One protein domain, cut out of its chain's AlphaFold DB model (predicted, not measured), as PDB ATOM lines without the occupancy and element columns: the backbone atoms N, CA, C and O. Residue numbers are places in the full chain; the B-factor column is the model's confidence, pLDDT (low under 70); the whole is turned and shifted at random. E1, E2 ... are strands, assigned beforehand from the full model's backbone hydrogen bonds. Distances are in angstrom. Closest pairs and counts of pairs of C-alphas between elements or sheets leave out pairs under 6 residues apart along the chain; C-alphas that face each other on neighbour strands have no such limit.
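AT A GLANCE: This is residues 28 to 92, 99 to 141 and 153 to 232 of the 234 residues of an uncharacterized protein of Neisseria brasiliensis (UniProt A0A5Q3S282). Two five-stranded sheets stand face to face as a sandwich, E2 E1 E9 E8 E7 on one side and E6 E5 E4 E3 E10 on the other, with their strands crossed at 80 degrees. The last residues, 218 to 232, run across the second sheet on its face away from the first. The printed part has 188 residues, with no named helix and ten named strands, E1 to E10 in order along the chain; the first sheet is antiparallel throughout and the second is mixed. The class is all strand, though under half of the residues, 85 of 188, are in named strands. The whole is compact, with a radius of gyration of the C-alphas of 16.4 A, and spans 51 by 40 by 29 A.

HOW THE PARTS SIT: In the first sheet, E7, residues 165 to 176, E8, residues 187 to 198, and E9, residues 201 to 211, form a meander, each strand the antiparallel neighbour of the one before. E7 and E8 are a hairpin, with N 171 and O 193 within hydrogen-bond range at 2.8 A. E8 and E9 are a hairpin too, with N 194 and O 205 at 2.8 A. E7 bends by 63 degrees at residue 173, E8 by 55 degrees at residue 191 and E9 by 70 degrees at residue 208. E1, residues 28 to 33, is the antiparallel neighbour of E9, with N 30 and O 206 at 2.8 A. E2, residues 36 to 38, forms a hairpin with E1, with N 38 and O 31 at 2.8 A; E2 and E7 are the edge strands. The second sheet runs E6, residues 128 to 136, E5, residues 108 to 118, E4, residues 73 to 81, E3, residues 42 to 48, and E10, residues 213 to 217. E5 and E6 are a hairpin, with N 110 and O 133 at 2.8 A. E4 and E5 are antiparallel, with N 113 and O 76 at 2.8 A. E3 and E4 are a hairpin, with N 77 and O 46 at 2.8 A. E3 and E10 are parallel, at 21 degrees, with N 217 and O 47 at 2.8 A. Between the sheets, the closest C-alphas of E3 and E9 are those of Ser 44 and Phe 211, 5.1 A apart. The closest of E6 and E7 are those of Leu 129 and Leu 170, 5.9 A apart. E3 and E7 are apart, while E3 and E8 are near each other. Both sheets are twisted.

IN THESE COORDINATES: E1 begins at C-alpha 28, (120.577, 118.511, 115.839), and is 16.8 A long from first to last C-alpha. E7 measures 29.2 A, E8 31.4 A and E9 27.6 A. In the other sheet, E5 is the longest in A, 31.7 A from C-alpha 108 at (127.498, 125.223, 125.620) to C-alpha 118; E4 measures 25.6 A, E6 23.4 A and E3 20.4 A. E10, 12.8 A long, ends at C-alpha 217, (113.717, 121.158, 139.998).

THE WHOLE: The two C-alphas farthest apart, those of Asn 119 and Asp 141, are 51.8 A from each other. Residues 93 to 98 are not printed, with 4.6 A between C-alphas 92 and 99, and residues 142 to 152 are not printed, with 8.0 A between C-alphas 141 and 153. Of the links printed whole, E3 to E4 is long, with 24 residues. The mean pLDDT of the printed part is 86.7; the 25 residues under 70 are 83 to 92, 99 to 106, 139, 141, 153 to 154 and 220 to 222.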
ATOM      1  N   GLN A  28     119.844 117.261 116.033       90.94
ATOM      2  CA  GLN A  28     120.577 118.511 115.839       90.94
ATOM      3  C   GLN A  28     120.720 119.279 117.152       90.94
ATOM      4  O   GLN A  28     119.723 119.579 117.818       90.94
ATOM      5  N   GLN A  29     121.959 119.645 117.476       90.12
ATOM      6  CA  GLN A  29     122.309 120.583 118.535       90.12
ATOM      7  C   GLN A  29     123.461 121.464 118.041       90.12
ATOM      8  O   GLN A  29     124.612 121.039 118.029       90.12
ATOM      9  N   ASP A  30     123.153 122.697 117.660       93.19
ATOM     10  CA  ASP A  30     124.151 123.674 117.243       93.19
ATOM     11  C   ASP A  30     124.246 124.775 118.290       93.19
ATOM     12  O   ASP A  30     123.251 125.404 118.657       93.19
ATOM     13  N   VAL A  31     125.461 125.038 118.752       93.19
ATOM     14  CA  VAL A  31     125.772 126.209 119.564       93.19
ATOM     15  C   VAL A  31     126.884 126.972 118.867       93.19
ATOM     16  O   VAL A  31     127.877 126.373 118.453       93.19
ATOM     17  N   SER A  32     126.744 128.288 118.750       93.88
ATOM     18  CA  SER A  32     127.815 129.159 118.276       93.88
ATOM     19  C   SER A  32     128.012 130.356 119.197       93.88
ATOM     20  O   SER A  32     127.067 130.869 119.797       93.88
ATOM     21  N   ILE A  33     129.269 130.772 119.328       92.94
ATOM     22  CA  ILE A  33     129.692 131.951 120.080       92.94
ATOM     23  C   ILE A  33     130.569 132.767 119.141       92.94
ATOM     24  O   ILE A  33     131.644 132.318 118.752       92.94
ATOM     25  N   ASP A  34     130.094 133.949 118.773       93.44
ATOM     26  CA  ASP A  34     130.751 134.869 117.848       93.44
ATOM     27  C   ASP A  34     131.137 134.190 116.519       93.44
ATOM     28  O   ASP A  34     132.277 134.219 116.063       93.44
ATOM     29  N   GLY A  35     130.187 133.442 115.946       91.12
ATOM     30  CA  GLY A  35     130.372 132.677 114.706       91.12
ATOM     31  C   GLY A  35     131.171 131.374 114.849       91.12
ATOM     32  O   GLY A  35     131.096 130.516 113.971       91.12
ATOM     33  N   ARG A  36     131.879 131.156 115.963       91.25
ATOM     34  CA  ARG A  36     132.595 129.902 116.230       91.25
ATOM     35  C   ARG A  36     131.647 128.836 116.768       91.25
ATOM     36  O   ARG A  36     130.976 129.048 117.775       91.25
ATOM     37  N   ALA A  37     131.651 127.663 116.143       89.19
ATOM     38  CA  ALA A  37     130.896 126.510 116.622       89.19
ATOM     39  C   ALA A  37     131.446 125.979 117.959       89.19
ATOM     40  O   ALA A  37     132.655 125.816 118.139       89.19
ATOM     41  N   VAL A  38     130.542 125.662 118.883       85.69
ATOM     42  CA  VAL A  38     130.821 124.971 120.142       85.69
ATOM     43  C   VAL A  38     130.311 123.543 120.011       85.69
ATOM     44  O   VAL A  38     129.121 123.309 119.828       85.69
ATOM     45  N   ASN A  39     131.216 122.572 120.121       79.88
ATOM     46  CA  ASN A  39     130.866 121.159 119.998       79.88
ATOM     47  C   ASN A  39     130.063 120.697 121.227       79.88
ATOM     48  O   ASN A  39     130.645 120.489 122.296       79.88
ATOM     49  N   VAL A  40     128.750 120.536 121.070       83.88
ATOM     50  CA  VAL A  40     127.812 119.965 122.051       83.88
ATOM     51  C   VAL A  40     127.322 118.595 121.567       83.88
ATOM     52  O   VAL A  40     127.380 118.300 120.382       83.88
ATOM     53  N   MET A  41     126.902 117.727 122.489       79.38
ATOM     54  CA  MET A  41     126.597 116.317 122.198       79.38
ATOM     55  C   MET A  41     125.216 115.876 122.672       79.38
ATOM     56  O   MET A  41     124.724 114.840 122.230       79.38
ATOM     57  N   ASP A  42     124.609 116.606 123.602       85.88
ATOM     58  CA  ASP A  42     123.289 116.283 124.113       85.88
ATOM     59  C   ASP A  42     122.421 117.524 124.296       85.88
ATOM     60  O   ASP A  42     122.883 118.668 124.331       85.88
ATOM     61  N   THR A  43     121.124 117.249 124.396       91.00
ATOM     62  CA  THR A  43     120.143 118.165 124.957       91.00
ATOM     63  C   THR A  43     119.572 117.527 126.211       91.00
ATOM     64  O   THR A  43     119.071 116.403 126.185       91.00
ATOM     65  N   SER A  44     119.629 118.263 127.311       92.25
ATOM     66  CA  SER A  44     118.922 117.945 128.547       92.25
ATOM     67  C   SER A  44     117.990 119.092 128.904       92.25
ATOM     68  O   SER A  44     118.186 120.226 128.461       92.25
ATOM     69  N   ALA A  45     116.970 118.815 129.702       94.44
ATOM     70  CA  ALA A  45     116.072 119.847 130.184       94.44
ATOM     71  C   ALA A  45     115.799 119.696 131.675       94.44
ATOM     72  O   ALA A  45     115.933 118.624 132.259       94.44
ATOM     73  N   ARG A  46     115.436 120.807 132.305       93.44
ATOM     74  CA  ARG A  46     114.962 120.831 133.683       93.44
ATOM     75  C   ARG A  46     113.760 121.746 133.774       93.44
ATOM     76  O   ARG A  46     113.826 122.865 133.279       93.44
ATOM     77  N   ILE A  47     112.697 121.311 134.431       95.19
ATOM     78  CA  ILE A  47     111.482 122.110 134.641       95.19
ATOM     79  C   ILE A  47     111.264 122.364 136.132       95.19
ATOM     80  O   ILE A  47     111.646 121.528 136.951       95.19
ATOM     81  N   ILE A  48     110.668 123.498 136.510       94.25
ATOM     82  CA  ILE A  48     110.222 123.685 137.901       94.25
ATOM     83  C   ILE A  48     109.062 122.731 138.178       94.25
ATOM     84  O   ILE A  48     108.077 122.722 137.437       94.25
ATOM     85  N   GLY A  49     109.192 121.917 139.223       92.00
ATOM     86  CA  GLY A  49     108.169 120.967 139.638       92.00
ATOM     87  C   GLY A  49     107.362 121.411 140.840       92.00
ATOM     88  O   GLY A  49     107.741 122.328 141.559       92.00
ATOM     89  N   ASN A  50     106.255 120.713 141.077       90.00
ATOM     90  CA  ASN A  50     105.472 120.832 142.301       90.00
ATOM     91  C   ASN A  50     106.283 120.396 143.541       90.00
ATOM     92  O   ASN A  50     107.397 119.879 143.442       90.00
ATOM     93  N   ALA A  51     105.703 120.564 144.732       86.88
ATOM     94  CA  ALA A  51     106.346 120.184 145.995       86.88
ATOM     95  C   ALA A  51     106.752 118.696 146.051       86.88
ATOM     96  O   ALA A  51     107.707 118.340 146.738       86.88
ATOM     97  N   GLN A  52     106.052 117.831 145.310       83.62
ATOM     98  CA  GLN A  52     106.326 116.398 145.210       83.62
ATOM     99  C   GLN A  52     107.416 116.060 144.176       83.62
ATOM    100  O   GLN A  52     107.888 114.926 144.138       83.62
ATOM    101  N   GLY A  53     107.826 117.014 143.332       81.31
ATOM    102  CA  GLY A  53     108.834 116.825 142.288       81.31
ATOM    103  C   GLY A  53     108.430 115.851 141.175       81.31
ATOM    104  O   GLY A  53     109.310 115.331 140.486       81.31
ATOM    105  N   ASN A  54     107.133 115.577 141.006       82.69
ATOM    106  CA  ASN A  54     106.614 114.574 140.064       82.69
ATOM    107  C   ASN A  54     105.780 115.161 138.913       82.69
ATOM    108  O   ASN A  54     105.461 114.447 137.970       82.69
ATOM    109  N   ALA A  55     105.458 116.454 138.957       87.50
ATOM    110  CA  ALA A  55     104.777 117.152 137.874       87.50
ATOM    111  C   ALA A  55     105.307 118.585 137.737       87.50
ATOM    112  O   ALA A  55     105.747 119.155 138.742       87.50
ATOM    113  N   PRO A  56     105.252 119.191 136.537       91.88
ATOM    114  CA  PRO A  56     105.547 120.608 136.356       91.88
ATOM    115  C   PRO A  56     104.660 121.492 137.238       91.88
ATOM    116  O   PRO A  56     103.456 121.261 137.347       91.88
ATOM    117  N   GLN A  57     105.238 122.529 137.840       93.25
ATOM    118  CA  GLN A  57     104.476 123.521 138.594       93.25
ATOM    119  C   GLN A  57     104.020 124.652 137.678       93.25
ATOM    120  O   GLN A  57     104.845 125.323 137.059       93.25
ATOM    121  N   LEU A  58     102.709 124.901 137.652       95.25
ATOM    122  CA  LEU A  58     102.169 126.146 137.123       95.25
ATOM    123  C   LEU A  58     102.493 127.272 138.110       95.25
ATOM    124  O   LEU A  58     102.050 127.239 139.256       95.25
ATOM    125  N   LEU A  59     103.298 128.230 137.670       95.00
ATOM    126  CA  LEU A  59     103.677 129.405 138.445       95.00
ATOM    127  C   LEU A  59     102.677 130.527 138.187       95.00
ATOM    128  O   LEU A  59     102.221 130.686 137.054       95.00
ATOM    129  N   ASP A  60     102.416 131.342 139.207       95.69
ATOM    130  CA  ASP A  60     101.586 132.546 139.075       95.69
ATOM    131  C   ASP A  60     102.278 133.629 138.232       95.69
ATOM    132  O   ASP A  60     101.619 134.402 137.537       95.69
ATOM    133  N   ASP A  61     103.615 133.665 138.261       96.25
ATOM    134  CA  ASP A  61     104.420 134.577 137.458       96.25
ATOM    135  C   ASP A  61     105.761 133.958 137.034       96.25
ATOM    136  O   ASP A  61     106.663 133.744 137.843       96.25
ATOM    137  N   ILE A  62     105.930 133.721 135.733       96.25
ATOM    138  CA  ILE A  62     107.196 133.258 135.144       96.25
ATOM    139  C   ILE A  62     108.263 134.362 135.063       96.25
ATOM    140  O   ILE A  62     109.384 134.075 134.649       96.25
ATOM    141  N   THR A  63     107.941 135.611 135.407       95.50
ATOM    142  CA  THR A  63     108.861 136.755 135.291       95.50
ATOM    143  C   THR A  63     109.499 137.183 136.614       95.50
ATOM    144  O   THR A  63     110.294 138.118 136.624       95.50
ATOM    145  N   ASP A  64     109.214 136.492 137.721       93.38
ATOM    146  CA  ASP A  64     109.710 136.831 139.066       93.38
ATOM    147  C   ASP A  64     109.430 138.294 139.461       93.38
ATOM    148  O   ASP A  64     110.297 138.971 140.023       93.38
ATOM    149  N   GLY A  65     108.253 138.812 139.100       94.50
ATOM    150  CA  GLY A  65     107.829 140.186 139.364       94.50
ATOM    151  C   GLY A  65     108.555 141.253 138.540       94.50
ATOM    152  O   GLY A  65     108.373 142.439 138.797       94.50
ATOM    153  N   LYS A  66     109.380 140.870 137.555       94.06
ATOM    154  CA  LYS A  66     110.198 141.806 136.753       94.06
ATOM    155  C   LYS A  66     109.452 142.432 135.581       94.06
ATOM    156  O   LYS A  66     110.023 143.219 134.833       94.06
ATOM    157  N   THR A  67     108.182 142.090 135.391       92.06
ATOM    158  CA  THR A  67     107.325 142.742 134.399       92.06
ATOM    159  C   THR A  67     106.111 143.373 135.066       92.06
ATOM    160  O   THR A  67     105.709 142.985 136.157       92.06
ATOM    161  N   ALA A  68     105.499 144.353 134.397       91.69
ATOM    162  CA  ALA A  68     104.371 145.105 134.954       91.69
ATOM    163  C   ALA A  68     103.120 144.254 135.246       91.69
ATOM    164  O   ALA A  68     102.221 144.706 135.951       91.69
ATOM    165  N   ARG A  69     103.012 143.055 134.661       93.38
ATOM    166  CA  ARG A  69     101.882 142.144 134.855       93.38
ATOM    167  C   ARG A  69     102.411 140.736 135.054       93.38
ATOM    168  O   ARG A  69     103.174 140.268 134.217       93.38
ATOM    169  N   ALA A  70     101.938 140.068 136.100       96.12
ATOM    170  CA  ALA A  70     102.224 138.659 136.329       96.12
ATOM    171  C   ALA A  70     101.812 137.818 135.112       96.12
ATOM    172  O   ALA A  70     100.742 138.032 134.529       96.12
ATOM    173  N   VAL A  71     102.669 136.873 134.726       97.06
ATOM    174  CA  VAL A  71     102.416 135.971 133.598       97.06
ATOM    175  C   VAL A  71     102.387 134.529 134.107       97.06
ATOM    176  O   VAL A  71     103.454 133.942 134.295       97.06
ATOM    177  N   PRO A  72     101.200 133.927 134.289       98.00
ATOM    178  CA  PRO A  72     101.107 132.536 134.698       98.00
ATOM    179  C   PRO A  72     101.729 131.608 133.659       98.00
ATOM    180  O   PRO A  72     101.545 131.803 132.452       98.00
ATOM    181  N   GLY A  73     102.452 130.581 134.097       97.81
ATOM    182  CA  GLY A  73     103.092 129.660 133.164       97.81
ATOM    183  C   GLY A  73     104.115 128.713 133.772       97.81
ATOM    184  O   GLY A  73     104.229 128.576 134.986       97.81
ATOM    185  N   TYR A  74     104.874 128.058 132.897       97.56
ATOM    186  CA  TYR A  74     105.948 127.141 133.274       97.56
ATOM    187  C   TYR A  74     107.313 127.761 132.994       97.56
ATOM    188  O   TYR A  74     107.491 128.466 132.000       97.56
ATOM    189  N   LYS A  75     108.300 127.441 133.831       97.50
ATOM    190  CA  LYS A  75     109.710 127.714 133.547       97.50
ATOM    191  C   LYS A  75     110.449 126.417 133.257       97.50
ATOM    192  O   LYS A  75     110.438 125.502 134.082       97.50
ATOM    193  N   ILE A  76     111.129 126.367 132.119       97.50
ATOM    194  CA  ILE A  76     111.944 125.235 131.679       97.50
ATOM    195  C   ILE A  76     113.317 125.730 131.234       97.50
ATOM    196  O   ILE A  76     113.439 126.734 130.542       97.50
ATOM    197  N   MET A  77     114.363 125.030 131.647       97.00
ATOM    198  CA  MET A  77     115.734 125.278 131.242       97.00
ATOM    199  C   MET A  77     116.162 124.199 130.255       97.00
ATOM    200  O   MET A  77     116.244 123.031 130.633       97.00
ATOM    201  N   PHE A  78     116.471 124.589 129.021       96.44
ATOM    202  CA  PHE A  78     117.074 123.714 128.016       96.44
ATOM    203  C   PHE A  78     118.585 123.856 128.056       96.44
ATOM    204  O   PHE A  78     119.110 124.963 128.161       96.44
ATOM    205  N   MET A  79     119.299 122.741 128.014       93.19
ATOM    206  CA  MET A  79     120.737 122.714 128.225       93.19
ATOM    207  C   MET A  79     121.380 121.929 127.095       93.19
ATOM    208  O   MET A  79     121.189 120.718 126.996       93.19
ATOM    209  N   SER A  80     122.150 122.630 126.269       91.19
ATOM    210  CA  SER A  80     122.983 122.030 125.231       91.19
ATOM    211  C   SER A  80     124.380 121.862 125.800       91.19
ATOM    212  O   SER A  80     125.086 122.848 126.027       91.19
ATOM    213  N   ARG A  81     124.763 120.620 126.094       78.81
ATOM    214  CA  ARG A  81     126.033 120.294 126.751       78.81
ATOM    215  C   ARG A  81     126.830 119.359 125.854       78.81
ATOM    216  O   ARG A  81     126.275 118.551 125.116       78.81
ATOM    217  N   ALA A  82     128.151 119.461 125.886       71.94
ATOM    218  CA  ALA A  82     128.996 118.387 125.357       71.94
ATOM    219  C   ALA A  82     129.205 117.300 126.412       71.94
ATOM    220  O   ALA A  82     128.920 117.544 127.580       71.94
ATOM    221  N   TYR A  83     129.793 116.161 126.022       57.62
ATOM    222  CA  TYR A  83     130.509 115.292 126.954       57.62
ATOM    223  C   TYR A  83     132.042 115.450 126.811       57.62
ATOM    224  O   TYR A  83     132.555 115.596 125.705       57.62
ATOM    225  N   SER A  84     132.810 115.429 127.907       48.41
ATOM    226  CA  SER A  84     134.270 115.355 127.901       48.41
ATOM    227  C   SER A  84     134.602 113.876 127.793       48.41
ATOM    228  O   SER A  84     134.829 113.213 128.801       48.41
ATOM    229  N   LEU A  85     134.576 113.340 126.576       45.91
ATOM    230  CA  LEU A  85     134.755 111.905 126.344       45.91
ATOM    231  C   LEU A  85     136.214 111.417 126.483       45.91
ATOM    232  O   LEU A  85     136.458 110.229 126.327       45.91
ATOM    233  N   ASN A  86     137.182 112.281 126.826       42.34
ATOM    234  CA  ASN A  86     138.615 111.959 126.708       42.34
ATOM    235  C   ASN A  86     139.433 111.821 128.021       42.34
ATOM    236  O   ASN A  86     140.639 112.066 127.995       42.34
ATOM    237  N   HIS A  87     138.851 111.437 129.172       40.03
ATOM    238  CA  HIS A  87     139.620 110.828 130.295       40.03
ATOM    239  C   HIS A  87     138.771 110.334 131.465       40.03
ATOM    240  O   HIS A  87     137.670 110.828 131.700       40.03
ATOM    241  N   ALA A  88     139.380 109.441 132.250       45.81
ATOM    242  CA  ALA A  88     138.850 108.856 133.475       45.81
ATOM    243  C   ALA A  88     138.399 109.884 134.541       45.81
ATOM    244  O   ALA A  88     138.820 111.047 134.572       45.81
ATOM    245  N   ALA A  89     137.495 109.414 135.404       51.94
ATOM    246  CA  ALA A  89     136.838 110.136 136.489       51.94
ATOM    247  C   ALA A  89     137.822 110.817 137.472       51.94
ATOM    248  O   ALA A  89     138.983 110.422 137.570       51.94
ATOM    249  N   ARG A  90     137.382 111.847 138.218       53.94
ATOM    250  CA  ARG A  90     138.230 112.465 139.263       53.94
ATOM    251  C   ARG A  90     138.379 111.500 140.439       53.94
ATOM    252  O   ARG A  90     137.385 110.858 140.784       53.94
ATOM    253  N   PRO A  91     139.546 111.440 141.107       56.19
ATOM    254  CA  PRO A  91     139.643 110.722 142.369       56.19
ATOM    255  C   PRO A  91     138.607 111.265 143.371       56.19
ATOM    256  O   PRO A  91     138.308 112.469 143.343       56.19
ATOM    257  N   PRO A  92     138.032 110.394 144.218       57.44
ATOM    258  CA  PRO A  92     137.081 110.798 145.248       57.44
ATOM    259  C   PRO A  92     137.651 111.911 146.142       57.44
ATOM    260  O   PRO A  92     138.854 111.943 146.414       57.44
ATOM    261  N   TRP A  99     134.631 107.411 142.627       52.97
ATOM    262  CA  TRP A  99     135.253 108.409 141.765       52.97
ATOM    263  C   TRP A  99     134.225 109.477 141.389       52.97
ATOM    264  O   TRP A  99     133.096 109.167 141.005       52.97
ATOM    265  N   GLY A 100     134.619 110.744 141.499       52.81
ATOM    266  CA  GLY A 100     133.769 111.861 141.122       52.81
ATOM    267  C   GLY A 100     133.534 111.846 139.618       52.81
ATOM    268  O   GLY A 100     134.488 111.891 138.833       52.81
ATOM    269  N   ASP A 101     132.267 111.808 139.220       51.41
ATOM    270  CA  ASP A 101     131.866 111.890 137.823       51.41
ATOM    271  C   ASP A 101     132.466 113.144 137.160       51.41
ATOM    272  O   ASP A 101     132.212 114.282 137.563       51.41
ATOM    273  N   ASN A 102     133.311 112.920 136.153       49.88
ATOM    274  CA  ASN A 102     134.035 113.962 135.427       49.88
ATOM    275  C   ASN A 102     133.334 114.322 134.106       49.88
ATOM    276  O   ASN A 102     133.889 115.064 133.296       49.88
ATOM    277  N   ARG A 103     132.074 113.889 133.917       51.03
ATOM    278  CA  ARG A 103     131.137 114.402 132.898       51.03
ATOM    279  C   ARG A 103     130.695 115.848 133.175       51.03
ATOM    280  O   ARG A 103     129.656 116.297 132.700       51.03
ATOM    281  N   ALA A 104     131.494 116.622 133.904       48.50
ATOM    282  CA  ALA A 104     131.271 118.040 134.115       48.50
ATOM    283  C   ALA A 104     131.743 118.816 132.882       48.50
ATOM    284  O   ALA A 104     132.870 119.306 132.809       48.50
ATOM    285  N   ILE A 105     130.868 118.905 131.890       50.59
ATOM    286  CA  ILE A 105     131.103 119.727 130.720       50.59
ATOM    287  C   ILE A 105     130.582 121.102 131.045       50.59
ATOM    288  O   ILE A 105     129.422 121.312 131.396       50.59
ATOM    289  N   HIS A 106     131.505 122.038 130.953       61.12
ATOM    290  CA  HIS A 106     131.282 123.449 131.170       61.12
ATOM    291  C   HIS A 106     131.377 124.158 129.824       61.12
ATOM    292  O   HIS A 106     132.071 125.152 129.722       61.12
ATOM    293  N   ARG A 107     130.766 123.606 128.772       75.31
ATOM    294  CA  ARG A 107     130.668 124.278 127.476       75.31
ATOM    295  C   ARG A 107     129.281 124.106 126.887       75.31
ATOM    296  O   ARG A 107     128.663 123.055 127.077       75.31
ATOM    297  N   GLY A 108     128.833 125.140 126.193       88.00
ATOM    298  CA  GLY A 108     127.498 125.223 125.620       88.00
ATOM    299  C   GLY A 108     126.624 126.217 126.375       88.00
ATOM    300  O   GLY A 108     127.123 127.173 126.979       88.00
ATOM    301  N   THR A 109     125.316 125.996 126.330       92.81
ATOM    302  CA  THR A 109     124.324 126.969 126.790       92.81
ATOM    303  C   THR A 109     123.308 126.353 127.736       92.81
ATOM    304  O   THR A 109     123.005 125.157 127.693       92.81
ATOM    305  N   LYS A 110     122.774 127.195 128.618       94.25
ATOM    306  CA  LYS A 110     121.552 126.940 129.371       94.25
ATOM    307  C   LYS A 110     120.587 128.064 129.053       94.25
ATOM    308  O   LYS A 110     120.858 129.211 129.382       94.25
ATOM    309  N   VAL A 111     119.494 127.720 128.397       96.75
ATOM    310  CA  VAL A 111     118.465 128.647 127.943       96.75
ATOM    311  C   VAL A 111     117.280 128.494 128.882       96.75
ATOM    312  O   VAL A 111     116.589 127.473 128.841       96.75
ATOM    313  N   LEU A 112     117.064 129.475 129.756       97.69
ATOM    314  CA  LEU A 112     115.887 129.513 130.614       97.69
ATOM    315  C   LEU A 112     114.731 130.134 129.834       97.69
ATOM    316  O   LEU A 112     114.808 131.270 129.370       97.69
ATOM    317  N   VAL A 113     113.644 129.384 129.715       98.50
ATOM    318  CA  VAL A 113     112.459 129.767 128.961       98.50
ATOM    319  C   VAL A 113     111.254 129.810 129.883       98.50
ATOM    320  O   VAL A 113     110.980 128.866 130.625       98.50
ATOM    321  N   GLY A 114     110.509 130.905 129.799       98.12
ATOM    322  CA  GLY A 114     109.182 131.033 130.380       98.12
ATOM    323  C   GLY A 114     108.128 130.770 129.316       98.12
ATOM    324  O   GLY A 114     108.145 131.419 128.273       98.12
ATOM    325  N   ILE A 115     107.207 129.847 129.570       98.56
ATOM    326  CA  ILE A 115     106.121 129.479 128.657       98.56
ATOM    327  C   ILE A 115     104.799 129.903 129.300       98.56
ATOM    328  O   ILE A 115     104.360 129.244 130.249       98.56
ATOM    329  N   PRO A 116     104.151 130.975 128.809       98.19
ATOM    330  CA  PRO A 116     102.863 131.406 129.329       98.19
ATOM    331  C   PRO A 116     101.796 130.324 129.187       98.19
ATOM    332  O   PRO A 116     101.776 129.563 128.213       98.19
ATOM    333  N   VAL A 117     100.864 130.301 130.132       98.25
ATOM    334  CA  VAL A 117      99.652 129.491 130.068       98.25
ATOM    335  C   VAL A 117      98.455 130.420 129.945       98.25
ATOM    336  O   VAL A 117      98.209 131.266 130.797       98.25
ATOM    337  N   VAL A 118      97.690 130.237 128.872       95.88
ATOM    338  CA  VAL A 118      96.460 130.986 128.603       95.88
ATOM    339  C   VAL A 118      95.339 129.974 128.429       95.88
ATOM    340  O   VAL A 118      95.468 129.034 127.644       95.88
ATOM    341  N   ASN A 119      94.254 130.138 129.191       93.88
ATOM    342  CA  ASN A 119      93.101 129.228 129.192       93.88
ATOM    343  C   ASN A 119      93.498 127.753 129.400       93.88
ATOM    344  O   ASN A 119      93.027 126.860 128.696       93.88
ATOM    345  N   GLY A 120      94.429 127.507 130.329       92.69
ATOM    346  CA  GLY A 120      94.916 126.165 130.666       92.69
ATOM    347  C   GLY A 120      95.858 125.530 129.635       92.69
ATOM    348  O   GLY A 120      96.245 124.379 129.809       92.69
ATOM    349  N   LYS A 121      96.252 126.249 128.573       94.44
ATOM    350  CA  LYS A 121      97.135 125.733 127.514       94.44
ATOM    351  C   LYS A 121      98.447 126.504 127.439       94.44
ATOM    352  O   LYS A 121      98.439 127.736 127.424       94.44
ATOM    353  N   MET A 122      99.556 125.772 127.317       96.12
ATOM    354  CA  MET A 122     100.875 126.346 127.035       96.12
ATOM    355  C   MET A 122     100.876 127.087 125.694       96.12
ATOM    356  O   MET A 122     100.449 126.541 124.678       96.12
ATOM    357  N   GLN A 123     101.390 128.314 125.690       97.81
ATOM    358  CA  GLN A 123     101.502 129.167 124.509       97.81
ATOM    359  C   GLN A 123     102.964 129.238 124.052       97.81
ATOM    360  O   GLN A 123     103.690 130.167 124.398       97.81
ATOM    361  N   LEU A 124     103.423 128.244 123.279       97.38
ATOM    362  CA  LEU A 124     104.829 128.168 122.834       97.38
ATOM    363  C   LEU A 124     105.256 129.379 121.986       97.38
ATOM    364  O   LEU A 124     106.372 129.868 122.116       97.38
ATOM    365  N   ASN A 125     104.342 129.919 121.176       96.69
ATOM    366  CA  ASN A 125     104.554 131.131 120.374       96.69
ATOM    367  C   ASN A 125     104.675 132.422 121.207       96.69
ATOM    368  O   ASN A 125     105.065 133.453 120.668       96.69
ATOM    369  N   GLN A 126     104.327 132.375 122.494       96.75
ATOM    370  CA  GLN A 126     104.461 133.482 123.444       96.75
ATOM    371  C   GLN A 126     105.575 133.219 124.466       96.75
ATOM    372  O   GLN A 126     105.705 133.967 125.439       96.75
ATOM    373  N   ALA A 127     106.360 132.153 124.273       97.88
ATOM    374  CA  ALA A 127     107.480 131.833 125.138       97.88
ATOM    375  C   ALA A 127     108.515 132.967 125.138       97.88
ATOM    376  O   ALA A 127     108.706 133.669 124.144       97.88
ATOM    377  N   ARG A 128     109.190 133.142 126.273       96.75
ATOM    378  CA  ARG A 128     110.161 134.217 126.505       96.75
ATOM    379  C   ARG A 128     111.501 133.643 126.913       96.75
ATOM    380  O   ARG A 128     111.544 132.725 127.731       96.75
ATOM    381  N   LEU A 129     112.576 134.211 126.375       97.56
ATOM    382  CA  LEU A 129     113.914 133.986 126.905       97.56
ATOM    383  C   LEU A 129     114.027 134.757 128.221       97.56
ATOM    384  O   LEU A 129     113.813 135.964 128.235       97.56
ATOM    385  N   LEU A 130     114.285 134.052 129.318       97.00
ATOM    386  CA  LEU A 130     114.355 134.633 130.663       97.00
ATOM    387  C   LEU A 130     115.789 134.744 131.185       97.00
ATOM    388  O   LEU A 130     116.048 135.556 132.062       97.00
ATOM    389  N   ASP A 131     116.681 133.887 130.694       96.00
ATOM    390  CA  ASP A 131     118.119 133.900 130.962       96.00
ATOM    391  C   ASP A 131     118.823 133.032 129.904       96.00
ATOM    392  O   ASP A 131     118.242 132.083 129.357       96.00
ATOM    393  N   MET A 132     120.087 133.341 129.627       95.06
ATOM    394  CA  MET A 132     120.978 132.498 128.845       95.06
ATOM    395  C   MET A 132     122.360 132.449 129.499       95.06
ATOM    396  O   MET A 132     123.202 133.324 129.297       95.06
ATOM    397  N   ALA A 133     122.638 131.360 130.216       91.94
ATOM    398  CA  ALA A 133     123.980 131.088 130.706       91.94
ATOM    399  C   ALA A 133     124.815 130.445 129.597       91.94
ATOM    400  O   ALA A 133     124.428 129.429 129.014       91.94
ATOM    401  N   VAL A 134     125.993 131.005 129.345       91.12
ATOM    402  CA  VAL A 134     126.902 130.542 128.294       91.12
ATOM    403  C   VAL A 134     128.247 130.262 128.917       91.12
ATOM    404  O   VAL A 134     128.809 131.125 129.598       91.12
ATOM    405  N   ILE A 135     128.754 129.056 128.695       86.69
ATOM    406  CA  ILE A 135     130.088 128.688 129.137       86.69
ATOM    407  C   ILE A 135     130.942 128.395 127.908       86.69
ATOM    408  O   ILE A 135     130.576 127.569 127.072       86.69
ATOM    409  N   ASP A 136     132.065 129.101 127.810       83.00
ATOM    410  CA  ASP A 136     132.983 129.057 126.679       83.00
ATOM    411  C   ASP A 136     134.373 128.609 127.129       83.00
ATOM    412  O   ASP A 136     134.885 129.036 128.166       83.00
ATOM    413  N   ASP A 137     134.997 127.748 126.339       78.00
ATOM    414  CA  ASP A 137     136.327 127.204 126.574       78.00
ATOM    415  C   ASP A 137     137.362 127.687 125.546       78.00
ATOM    416  O   ASP A 137     138.503 127.257 125.616       78.00
ATOM    417  N   ALA A 138     137.051 128.641 124.661       77.75
ATOM    418  CA  ALA A 138     138.035 129.145 123.687       77.75
ATOM    419  C   ALA A 138     139.329 129.704 124.296       77.75
ATOM    420  O   ALA A 138     140.384 129.615 123.679       77.75
ATOM    421  N   SER A 139     139.267 130.284 125.498       69.44
ATOM    422  CA  SER A 139     140.460 130.775 126.207       69.44
ATOM    423  C   SER A 139     141.229 129.678 126.954       69.44
ATOM    424  O   SER A 139     142.200 129.974 127.647       69.44
ATOM    425  N   VAL A 140     140.740 128.436 126.926       71.44
ATOM    426  CA  VAL A 140     141.364 127.304 127.603       71.44
ATOM    427  C   VAL A 140     142.419 126.710 126.681       71.44
ATOM    428  O   VAL A 140     142.097 126.067 125.686       71.44
ATOM    429  N   ASP A 141     143.684 126.875 127.052       68.25
ATOM    430  CA  ASP A 141     144.767 126.126 126.428       68.25
ATOM    431  C   ASP A 141     144.734 124.673 126.926       68.25
ATOM    432  O   ASP A 141     145.189 124.347 128.024       68.25
ATOM    433  N   PRO A 153     141.162 122.141 132.933       61.34
ATOM    434  CA  PRO A 153     140.691 123.506 132.799       61.34
ATOM    435  C   PRO A 153     139.207 123.519 132.414       61.34
ATOM    436  O   PRO A 153     138.713 122.667 131.674       61.34
ATOM    437  N   ARG A 154     138.468 124.464 132.998       67.94
ATOM    438  CA  ARG A 154     137.017 124.600 132.830       67.94
ATOM    439  C   ARG A 154     136.739 125.763 131.891       67.94
ATOM    440  O   ARG A 154     137.417 126.787 131.982       67.94
ATOM    441  N   GLY A 155     135.704 125.628 131.066       73.81
ATOM    442  CA  GLY A 155     135.129 126.778 130.378       73.81
ATOM    443  C   GLY A 155     134.713 127.856 131.383       73.81
ATOM    444  O   GLY A 155     134.362 127.561 132.535       73.81
ATOM    445  N   LYS A 156     134.784 129.111 130.954       79.25
ATOM    446  CA  LYS A 156     134.409 130.284 131.741       79.25
ATOM    447  C   LYS A 156     133.013 130.731 131.347       79.25
ATOM    448  O   LYS A 156     132.651 130.706 130.173       79.25
ATOM    449  N   GLN A 157     132.225 131.132 132.338       86.50
ATOM    450  CA  GLN A 157     130.939 131.754 132.069       86.50
ATOM    451  C   GLN A 157     131.189 133.143 131.482       86.50
ATOM    452  O   GLN A 157     131.878 133.946 132.108       86.50
ATOM    453  N   ILE A 158     130.666 133.400 130.283       84.88
ATOM    454  CA  ILE A 158     130.837 134.693 129.599       84.88
ATOM    455  C   ILE A 158     129.663 135.649 129.848       84.88
ATOM    456  O   ILE A 158     129.791 136.842 129.626       84.88
ATOM    457  N   ALA A 159     128.548 135.138 130.376       79.44
ATOM    458  CA  ALA A 159     127.412 135.926 130.849       79.44
ATOM    459  C   ALA A 159     127.506 136.114 132.373       79.44
ATOM    460  O   ALA A 159     126.890 135.370 133.140       79.44
ATOM    461  N   GLY A 160     128.373 137.029 132.814       81.94
ATOM    462  CA  GLY A 160     128.501 137.413 134.224       81.94
ATOM    463  C   GLY A 160     127.447 138.436 134.669       81.94
ATOM    464  O   GLY A 160     126.638 138.913 133.868       81.94
ATOM    465  N   ASN A 161     127.477 138.813 135.951       83.75
ATOM    466  CA  ASN A 161     126.551 139.806 136.515       83.75
ATOM    467  C   ASN A 161     126.678 141.183 135.839       83.75
ATOM    468  O   ASN A 161     125.672 141.851 135.650       83.75
ATOM    469  N   ASP A 162     127.884 141.560 135.405       86.50
ATOM    470  CA  ASP A 162     128.155 142.871 134.794       86.50
ATOM    471  C   ASP A 162     128.095 142.860 133.255       86.50
ATOM    472  O   ASP A 162     128.312 143.888 132.615       86.50
ATOM    473  N   ALA A 163     127.814 141.701 132.647       90.75
ATOM    474  CA  ALA A 163     127.760 141.570 131.194       90.75
ATOM    475  C   ALA A 163     126.638 142.432 130.587       90.75
ATOM    476  O   ALA A 163     125.526 142.524 131.120       90.75
ATOM    477  N   LYS A 164     126.903 143.031 129.429       93.44
ATOM    478  CA  LYS A 164     125.892 143.727 128.630       93.44
ATOM    479  C   LYS A 164     125.137 142.711 127.790       93.44
ATOM    480  O   LYS A 164     125.732 142.062 126.931       93.44
ATOM    481  N   ILE A 165     123.835 142.604 128.025       95.00
ATOM    482  CA  ILE A 165     122.935 141.727 127.274       95.00
ATOM    483  C   ILE A 165     122.098 142.576 126.319       95.00
ATOM    484  O   ILE A 165     121.611 143.640 126.696       95.00
ATOM    485  N   GLY A 166     121.926 142.111 125.085       93.81
ATOM    486  CA  GLY A 166     121.056 142.751 124.105       93.81
ATOM    487  C   GLY A 166     120.687 141.822 122.954       93.81
ATOM    488  O   GLY A 166     121.161 140.689 122.883       93.81
ATOM    489  N   GLN A 167     119.831 142.306 122.048       94.56
ATOM    490  CA  GLN A 167     119.423 141.598 120.821       94.56
ATOM    491  C   GLN A 167     119.007 140.137 121.078       94.56
ATOM    492  O   GLN A 167     119.440 139.199 120.405       94.56
ATOM    493  N   THR A 168     118.177 139.944 122.100       95.94
ATOM    494  CA  THR A 168     117.719 138.622 122.517       95.94
ATOM    495  C   THR A 168     116.611 138.113 121.601       95.94
ATOM    496  O   THR A 168     115.710 138.870 121.237       95.94
ATOM    497  N   SER A 169     116.627 136.824 121.275       96.88
ATOM    498  CA  SER A 169     115.587 136.172 120.480       96.88
ATOM    499  C   SER A 169     115.302 134.767 120.996       96.88
ATOM    500  O   SER A 169     116.193 134.079 121.501       96.88
ATOM    501  N   LEU A 170     114.051 134.339 120.848       98.31
ATOM    502  CA  LEU A 170     113.597 132.988 121.139       98.31
ATOM    503  C   LEU A 170     112.508 132.577 120.155       98.31
ATOM    504  O   LEU A 170     111.529 133.294 119.952       98.31
ATOM    505  N   LYS A 171     112.633 131.362 119.634       98.25
ATOM    506  CA  LYS A 171     111.586 130.649 118.916       98.25
ATOM    507  C   LYS A 171     111.489 129.230 119.464       98.25
ATOM    508  O   LYS A 171     112.357 128.400 119.211       98.25
ATOM    509  N   LEU A 172     110.405 128.944 120.179       98.25
ATOM    510  CA  LEU A 172     110.062 127.602 120.645       98.25
ATOM    511  C   LEU A 172     108.943 127.047 119.760       98.25
ATOM    512  O   LEU A 172     107.800 127.488 119.848       98.25
ATOM    513  N   SER A 173     109.280 126.115 118.869       96.81
ATOM    514  CA  SER A 173     108.353 125.636 117.828       96.81
ATOM    515  C   SER A 173     107.657 124.330 118.201       96.81
ATOM    516  O   SER A 173     106.537 124.083 117.766       96.81
ATOM    517  N   ARG A 174     108.315 123.489 119.004       96.81
ATOM    518  CA  ARG A 174     107.770 122.218 119.493       96.81
ATOM    519  C   ARG A 174     108.392 121.898 120.844       96.81
ATOM    520  O   ARG A 174     109.590 122.104 121.029       96.81
ATOM    521  N   LEU A 175     107.577 121.396 121.761       96.88
ATOM    522  CA  LEU A 175     107.998 120.890 123.060       96.88
ATOM    523  C   LEU A 175     107.113 119.700 123.412       96.88
ATOM    524  O   LEU A 175     105.893 119.840 123.466       96.88
ATOM    525  N   GLU A 176     107.734 118.561 123.677       95.31
ATOM    526  CA  GLU A 176     107.076 117.367 124.196       95.31
ATOM    527  C   GLU A 176     107.804 116.956 125.468       95.31
ATOM    528  O   GLU A 176     109.013 116.730 125.446       95.31
ATOM    529  N   LEU A 177     107.088 116.929 126.591       93.38
ATOM    530  CA  LEU A 177     107.650 116.464 127.855       93.38
ATOM    531  C   LEU A 177     107.702 114.926 127.851       93.38
ATOM    532  O   LEU A 177     106.830 114.312 127.234       93.38
ATOM    533  N   PRO A 178     108.678 114.305 128.535       90.81
ATOM    534  CA  PRO A 178     108.648 112.869 128.809       90.81
ATOM    535  C   PRO A 178     107.373 112.443 129.537       90.81
ATOM    536  O   PRO A 178     106.690 113.281 130.141       90.81
ATOM    537  N   ASP A 179     107.094 111.140 129.568       88.31
ATOM    538  CA  ASP A 179     106.037 110.610 130.423       88.31
ATOM    539  C   ASP A 179     106.460 110.642 131.902       88.31
ATOM    540  O   ASP A 179     106.927 109.678 132.512       88.31
ATOM    541  N   MET A 180     106.282 111.811 132.509       83.50
ATOM    542  CA  MET A 180     106.634 112.038 133.905       83.50
ATOM    543  C   MET A 180     105.751 111.242 134.877       83.50
ATOM    544  O   MET A 180     106.152 111.052 136.025       83.50
ATOM    545  N   GLN A 181     104.576 110.759 134.447       82.50
ATOM    546  CA  GLN A 181     103.674 109.985 135.308       82.50
ATOM    547  C   GLN A 181     104.234 108.592 135.590       82.50
ATOM    548  O   GLN A 181     104.114 108.096 136.710       82.50
ATOM    549  N   THR A 182     104.889 107.988 134.598       83.44
ATOM    550  CA  THR A 182     105.594 106.705 134.744       83.44
ATOM    551  C   THR A 182     107.021 106.870 135.272       83.44
ATOM    552  O   THR A 182     107.718 105.885 135.512       83.44
ATOM    553  N   GLY A 183     107.446 108.113 135.527       81.12
ATOM    554  CA  GLY A 183     108.764 108.442 136.057       81.12
ATOM    555  C   GLY A 183     109.859 108.514 134.994       81.12
ATOM    556  O   GLY A 183     111.036 108.463 135.354       81.12
ATOM    557  N   GLU A 184     109.503 108.642 133.711       85.12
ATOM    558  CA  GLU A 184     110.466 108.775 132.621       85.12
ATOM    559  C   GLU A 184     111.350 110.023 132.818       85.12
ATOM    560  O   GLU A 184     110.877 111.124 133.112       85.12
ATOM    561  N   ARG A 185     112.670 109.841 132.682       85.12
ATOM    562  CA  ARG A 185     113.698 110.893 132.846       85.12
ATOM    563  C   ARG A 185     114.466 111.174 131.555       85.12
ATOM    564  O   ARG A 185     115.482 111.854 131.577       85.12
ATOM    565  N   SER A 186     114.010 110.631 130.440       85.75
ATOM    566  CA  SER A 186     114.564 110.791 129.092       85.75
ATOM    567  C   SER A 186     113.402 110.767 128.100       85.75
ATOM    568  O   SER A 186     112.287 110.505 128.518       85.75
ATOM    569  N   GLY A 187     113.613 111.040 126.815       85.88
ATOM    570  CA  GLY A 187     112.507 111.060 125.847       85.88
ATOM    571  C   GLY A 187     111.847 112.435 125.728       85.88
ATOM    572  O   GLY A 187     112.437 113.446 126.114       85.88
ATOM    573  N   GLY A 188     110.669 112.507 125.099       92.12
ATOM    574  CA  GLY A 188     110.120 113.783 124.623       92.12
ATOM    575  C   GLY A 188     111.083 114.507 123.668       92.12
ATOM    576  O   GLY A 188     111.923 113.874 123.021       92.12
ATOM    577  N   GLY A 189     111.007 115.836 123.592       95.19
ATOM    578  CA  GLY A 189     111.968 116.634 122.828       95.19
ATOM    579  C   GLY A 189     111.616 118.107 122.662       95.19
ATOM    580  O   GLY A 189     110.571 118.587 123.107       95.19
ATOM    581  N   VAL A 190     112.514 118.840 122.001       97.31
ATOM    582  CA  VAL A 190     112.370 120.275 121.745       97.31
ATOM    583  C   VAL A 190     112.849 120.671 120.348       97.31
ATOM    584  O   VAL A 190     113.858 120.168 119.852       97.31
ATOM    585  N   VAL A 191     112.131 121.622 119.740       97.69
ATOM    586  CA  VAL A 191     112.601 122.428 118.604       97.69
ATOM    587  C   VAL A 191     112.681 123.888 119.046       97.69
ATOM    588  O   VAL A 191     111.647 124.538 119.235       97.69
ATOM    589  N   LEU A 192     113.902 124.385 119.225       97.88
ATOM    590  CA  LEU A 192     114.220 125.675 119.837       97.88
ATOM    591  C   LEU A 192     115.318 126.387 119.043       97.88
ATOM    592  O   LEU A 192     116.346 125.792 118.734       97.88
ATOM    593  N   GLU A 193     115.139 127.679 118.807       98.31
ATOM    594  CA  GLU A 193     116.208 128.601 118.424       98.31
ATOM    595  C   GLU A 193     116.243 129.738 119.449       98.31
ATOM    596  O   GLU A 193     115.208 130.332 119.749       98.31
ATOM    597  N   ALA A 194     117.407 130.027 120.019       98.19
ATOM    598  CA  ALA A 194     117.597 131.113 120.971       98.19
ATOM    599  C   ALA A 194     118.904 131.848 120.674       98.19
ATOM    600  O   ALA A 194     119.903 131.221 120.316       98.19
ATOM    601  N   SER A 195     118.914 133.164 120.852       97.69
ATOM    602  CA  SER A 195     120.126 133.965 120.703       97.69
ATOM    603  C   SER A 195     120.151 135.150 121.653       97.69
ATOM    604  O   SER A 195     119.105 135.644 122.073       97.69
ATOM    605  N   ALA A 196     121.351 135.630 121.950       97.12
ATOM    606  CA  ALA A 196     121.590 136.886 122.647       97.12
ATOM    607  C   ALA A 196     122.965 137.434 122.258       97.12
ATOM    608  O   ALA A 196     123.878 136.666 121.956       97.12
ATOM    609  N   VAL A 197     123.132 138.751 122.304       96.56
ATOM    610  CA  VAL A 197     124.450 139.388 122.286       96.56
ATOM    611  C   VAL A 197     124.884 139.629 123.725       96.56
ATOM    612  O   VAL A 197     124.169 140.277 124.485       96.56
ATOM    613  N   ILE A 198     126.047 139.087 124.088       94.69
ATOM    614  CA  ILE A 198     126.623 139.128 125.437       94.69
ATOM    615  C   ILE A 198     128.010 139.757 125.332       94.69
ATOM    616  O   ILE A 198     128.903 139.183 124.709       94.69
ATOM    617  N   ASP A 199     128.179 140.961 125.878       93.81
ATOM    618  CA  ASP A 199     129.408 141.765 125.758       93.81
ATOM    619  C   ASP A 199     129.900 141.900 124.304       93.81
ATOM    620  O   ASP A 199     131.082 141.762 123.994       93.81
ATOM    621  N   GLY A 200     128.959 142.141 123.386       94.19
ATOM    622  CA  GLY A 200     129.233 142.278 121.952       94.19
ATOM    623  C   GLY A 200     129.423 140.955 121.203       94.19
ATOM    624  O   GLY A 200     129.510 140.976 119.980       94.19
ATOM    625  N   LYS A 201     129.433 139.806 121.891       94.00
ATOM    626  CA  LYS A 201     129.535 138.482 121.264       94.00
ATOM    627  C   LYS A 201     128.155 137.905 121.005       94.00
ATOM    628  O   LYS A 201     127.375 137.715 121.937       94.00
ATOM    629  N   THR A 202     127.873 137.561 119.755       96.25
ATOM    630  CA  THR A 202     126.626 136.876 119.395       96.25
ATOM    631  C   THR A 202     126.677 135.425 119.848       96.25
ATOM    632  O   THR A 202     127.522 134.663 119.390       96.25
ATOM    633  N   VAL A 203     125.754 135.013 120.709       96.44
ATOM    634  CA  VAL A 203     125.557 133.614 121.089       96.44
ATOM    635  C   VAL A 203     124.271 133.111 120.457       96.44
ATOM    636  O   VAL A 203     123.230 133.753 120.580       96.44
ATOM    637  N   ALA A 204     124.333 131.954 119.801       97.31
ATOM    638  CA  ALA A 204     123.171 131.287 119.234       97.31
ATOM    639  C   ALA A 204     123.122 129.816 119.660       97.31
ATOM    640  O   ALA A 204     124.143 129.141 119.779       97.31
ATOM    641  N   THR A 205     121.916 129.319 119.909       96.94
ATOM    642  CA  THR A 205     121.614 127.920 120.217       96.94
ATOM    643  C   THR A 205     120.447 127.476 119.353       96.94
ATOM    644  O   THR A 205     119.390 128.101 119.375       96.94
ATOM    645  N   LYS A 206     120.628 126.384 118.614       97.56
ATOM    646  CA  LYS A 206     119.595 125.737 117.814       97.56
ATOM    647  C   LYS A 206     119.523 124.264 118.177       97.56
ATOM    648  O   LYS A 206     120.516 123.548 118.108       97.56
ATOM    649  N   VAL A 207     118.339 123.809 118.554       96.81
ATOM    650  CA  VAL A 207     118.094 122.432 118.970       96.81
ATOM    651  C   VAL A 207     116.888 121.897 118.222       96.81
ATOM    652  O   VAL A 207     115.842 122.540 118.176       96.81
ATOM    653  N   ASN A 208     117.035 120.705 117.661       96.44
ATOM    654  CA  ASN A 208     115.944 119.851 117.218       96.44
ATOM    655  C   ASN A 208     116.312 118.428 117.637       96.44
ATOM    656  O   ASN A 208     117.019 117.726 116.910       96.44
ATOM    657  N   SER A 209     115.930 118.060 118.860       94.00
ATOM    658  CA  SER A 209     116.369 116.813 119.477       94.00
ATOM    659  C   SER A 209     115.467 116.363 120.621       94.00
ATOM    660  O   SER A 209     114.732 117.160 121.208       94.00
ATOM    661  N   THR A 210     115.554 115.076 120.944       94.31
ATOM    662  CA  THR A 210     114.965 114.486 122.144       94.31
ATOM    663  C   THR A 210     115.762 114.858 123.392       94.31
ATOM    664  O   THR A 210     116.938 115.231 123.309       94.31
ATOM    665  N   PHE A 211     115.146 114.754 124.574       92.25
ATOM    666  CA  PHE A 211     115.898 114.928 125.813       92.25
ATOM    667  C   PHE A 211     116.639 113.642 126.162       92.25
ATOM    668  O   PHE A 211     116.040 112.583 126.358       92.25
ATOM    669  N   ARG A 212     117.961 113.750 126.297       90.19
ATOM    670  CA  ARG A 212     118.777 112.686 126.887       90.19
ATOM    671  C   ARG A 212     118.487 112.531 128.378       90.19
ATOM    672  O   ARG A 212     118.495 111.419 128.889       90.19
ATOM    673  N   GLU A 213     118.258 113.653 129.049       89.44
ATOM    674  CA  GLU A 213     117.958 113.734 130.475       89.44
ATOM    675  C   GLU A 213     116.930 114.844 130.712       89.44
ATOM    676  O   GLU A 213     117.046 115.943 130.158       89.44
ATOM    677  N   PHE A 214     115.935 114.552 131.541       90.88
ATOM    678  CA  PHE A 214     114.877 115.463 131.936       90.88
ATOM    679  C   PHE A 214     114.698 115.447 133.456       90.88
ATOM    680  O   PHE A 214     114.276 114.457 134.061       90.88
ATOM    681  N   ASP A 215     114.993 116.589 134.064       89.94
ATOM    682  CA  ASP A 215     114.953 116.786 135.505       89.94
ATOM    683  C   ASP A 215     113.752 117.619 135.947       89.94
ATOM    684  O   ASP A 215     113.274 118.516 135.249       89.94
ATOM    685  N   VAL A 216     113.356 117.411 137.200       89.69
ATOM    686  CA  VAL A 216     112.388 118.260 137.893       89.69
ATOM    687  C   VAL A 216     113.106 118.986 139.025       89.69
ATOM    688  O   VAL A 216     113.639 118.356 139.939       89.69
ATOM    689  N   ALA A 217     113.166 120.313 138.946       88.44
ATOM    690  CA  ALA A 217     113.717 121.158 139.998       88.44
ATOM    691  C   ALA A 217     112.724 121.279 141.155       88.44
ATOM    692  O   ALA A 217     111.523 121.438 140.931       88.44
ATOM    693  N   LYS A 218     113.237 121.265 142.388       81.56
ATOM    694  CA  LYS A 218     112.425 121.566 143.568       81.56
ATOM    695  C   LYS A 218     112.001 123.046 143.567       81.56
ATOM    696  O   LYS A 218     112.813 123.893 143.182       81.56
ATOM    697  N   PRO A 219     110.769 123.361 143.997       73.69
ATOM    698  CA  PRO A 219     110.208 124.710 143.901       73.69
ATOM    699  C   PRO A 219     110.696 125.690 144.974       73.69
ATOM    700  O   PRO A 219     110.594 126.897 144.789       73.69
ATOM    701  N   ASP A 220     111.227 125.193 146.090       67.12
ATOM    702  CA  ASP A 220     111.659 125.970 147.258       67.12
ATOM    703  C   ASP A 220     112.984 126.724 147.046       67.12
ATOM    704  O   ASP A 220     113.224 127.748 147.682       67.12
ATOM    705  N   ASN A 221     113.835 126.250 146.131       59.44
ATOM    706  CA  ASN A 221     115.037 126.951 145.680       59.44
ATOM    707  C   ASN A 221     115.504 126.422 144.309       59.44
ATOM    708  O   ASN A 221     116.485 125.665 144.230       59.44
ATOM    709  N   PRO A 222     114.821 126.773 143.204       69.38
ATOM    710  CA  PRO A 222     115.168 126.265 141.887       69.38
ATOM    711  C   PRO A 222     116.426 126.986 141.382       69.38
ATOM    712  O   PRO A 222     116.374 127.947 140.613       69.38
ATOM    713  N   ARG A 223     117.600 126.526 141.830       74.19
ATOM    714  CA  ARG A 223     118.902 127.066 141.420       74.19
ATOM    715  C   ARG A 223     118.985 127.148 139.893       74.19
ATOM    716  O   ARG A 223     118.906 126.127 139.210       74.19
ATOM    717  N   GLY A 224     119.221 128.357 139.384       81.69
ATOM    718  CA  GLY A 224     119.326 128.643 137.950       81.69
ATOM    719  C   GLY A 224     118.010 129.021 137.261       81.69
ATOM    720  O   GLY A 224     118.028 129.235 136.060       81.69
ATOM    721  N   PHE A 225     116.887 129.121 137.977       93.00
ATOM    722  CA  PHE A 225     115.598 129.551 137.408       93.00
ATOM    723  C   PHE A 225     115.240 131.016 137.695       93.00
ATOM    724  O   PHE A 225     114.116 131.443 137.407       93.00
ATOM    725  N   ALA A 226     116.169 131.772 138.280       92.12
ATOM    726  CA  ALA A 226     116.006 133.205 138.456       92.12
ATOM    727  C   ALA A 226     116.023 133.885 137.086       92.12
ATOM    728  O   ALA A 226     116.906 133.624 136.272       92.12
ATOM    729  N   VAL A 227     115.038 134.739 136.844       94.00
ATOM    730  CA  VAL A 227     114.975 135.564 135.639       94.00
ATOM    731  C   VAL A 227     116.058 136.635 135.698       94.00
ATOM    732  O   VAL A 227     116.191 137.332 136.707       94.00
ATOM    733  N   ASP A 228     116.777 136.802 134.595       93.38
ATOM    734  CA  ASP A 228     117.668 137.928 134.370       93.38
ATOM    735  C   ASP A 228     116.888 139.046 133.663       93.38
ATOM    736  O   ASP A 228     116.461 138.918 132.515       93.38
ATOM    737  N   GLU A 229     116.672 140.161 134.363       92.69
ATOM    738  CA  GLU A 229     115.891 141.295 133.850       92.69
ATOM    739  C   GLU A 229     116.464 141.894 132.562       92.69
ATOM    740  O   GLU A 229     115.712 142.442 131.753       92.69
ATOM    741  N   ARG A 230     117.769 141.720 132.317       92.81
ATOM    742  CA  ARG A 230     118.432 142.196 131.098       92.81
ATOM    743  C   ARG A 230     117.921 141.478 129.844       92.81
ATOM    744  O   ARG A 230     118.000 142.040 128.759       92.81
ATOM    745  N   PHE A 231     117.351 140.277 129.984       93.81
ATOM    746  CA  PHE A 231     116.697 139.537 128.895       93.81
ATOM    747  C   PHE A 231     115.224 139.926 128.691       93.81
ATOM    748  O   PHE A 231     114.599 139.503 127.720       93.81
ATOM    749  N   LEU A 232     114.651 140.720 129.601       89.38
ATOM    750  CA  LEU A 232     113.274 141.210 129.505       89.38
ATOM    751  C   LEU A 232     113.184 142.619 128.907       89.38
ATOM    752  O   LEU A 232     112.103 143.020 128.462       89.38
TER     753      LEU A 232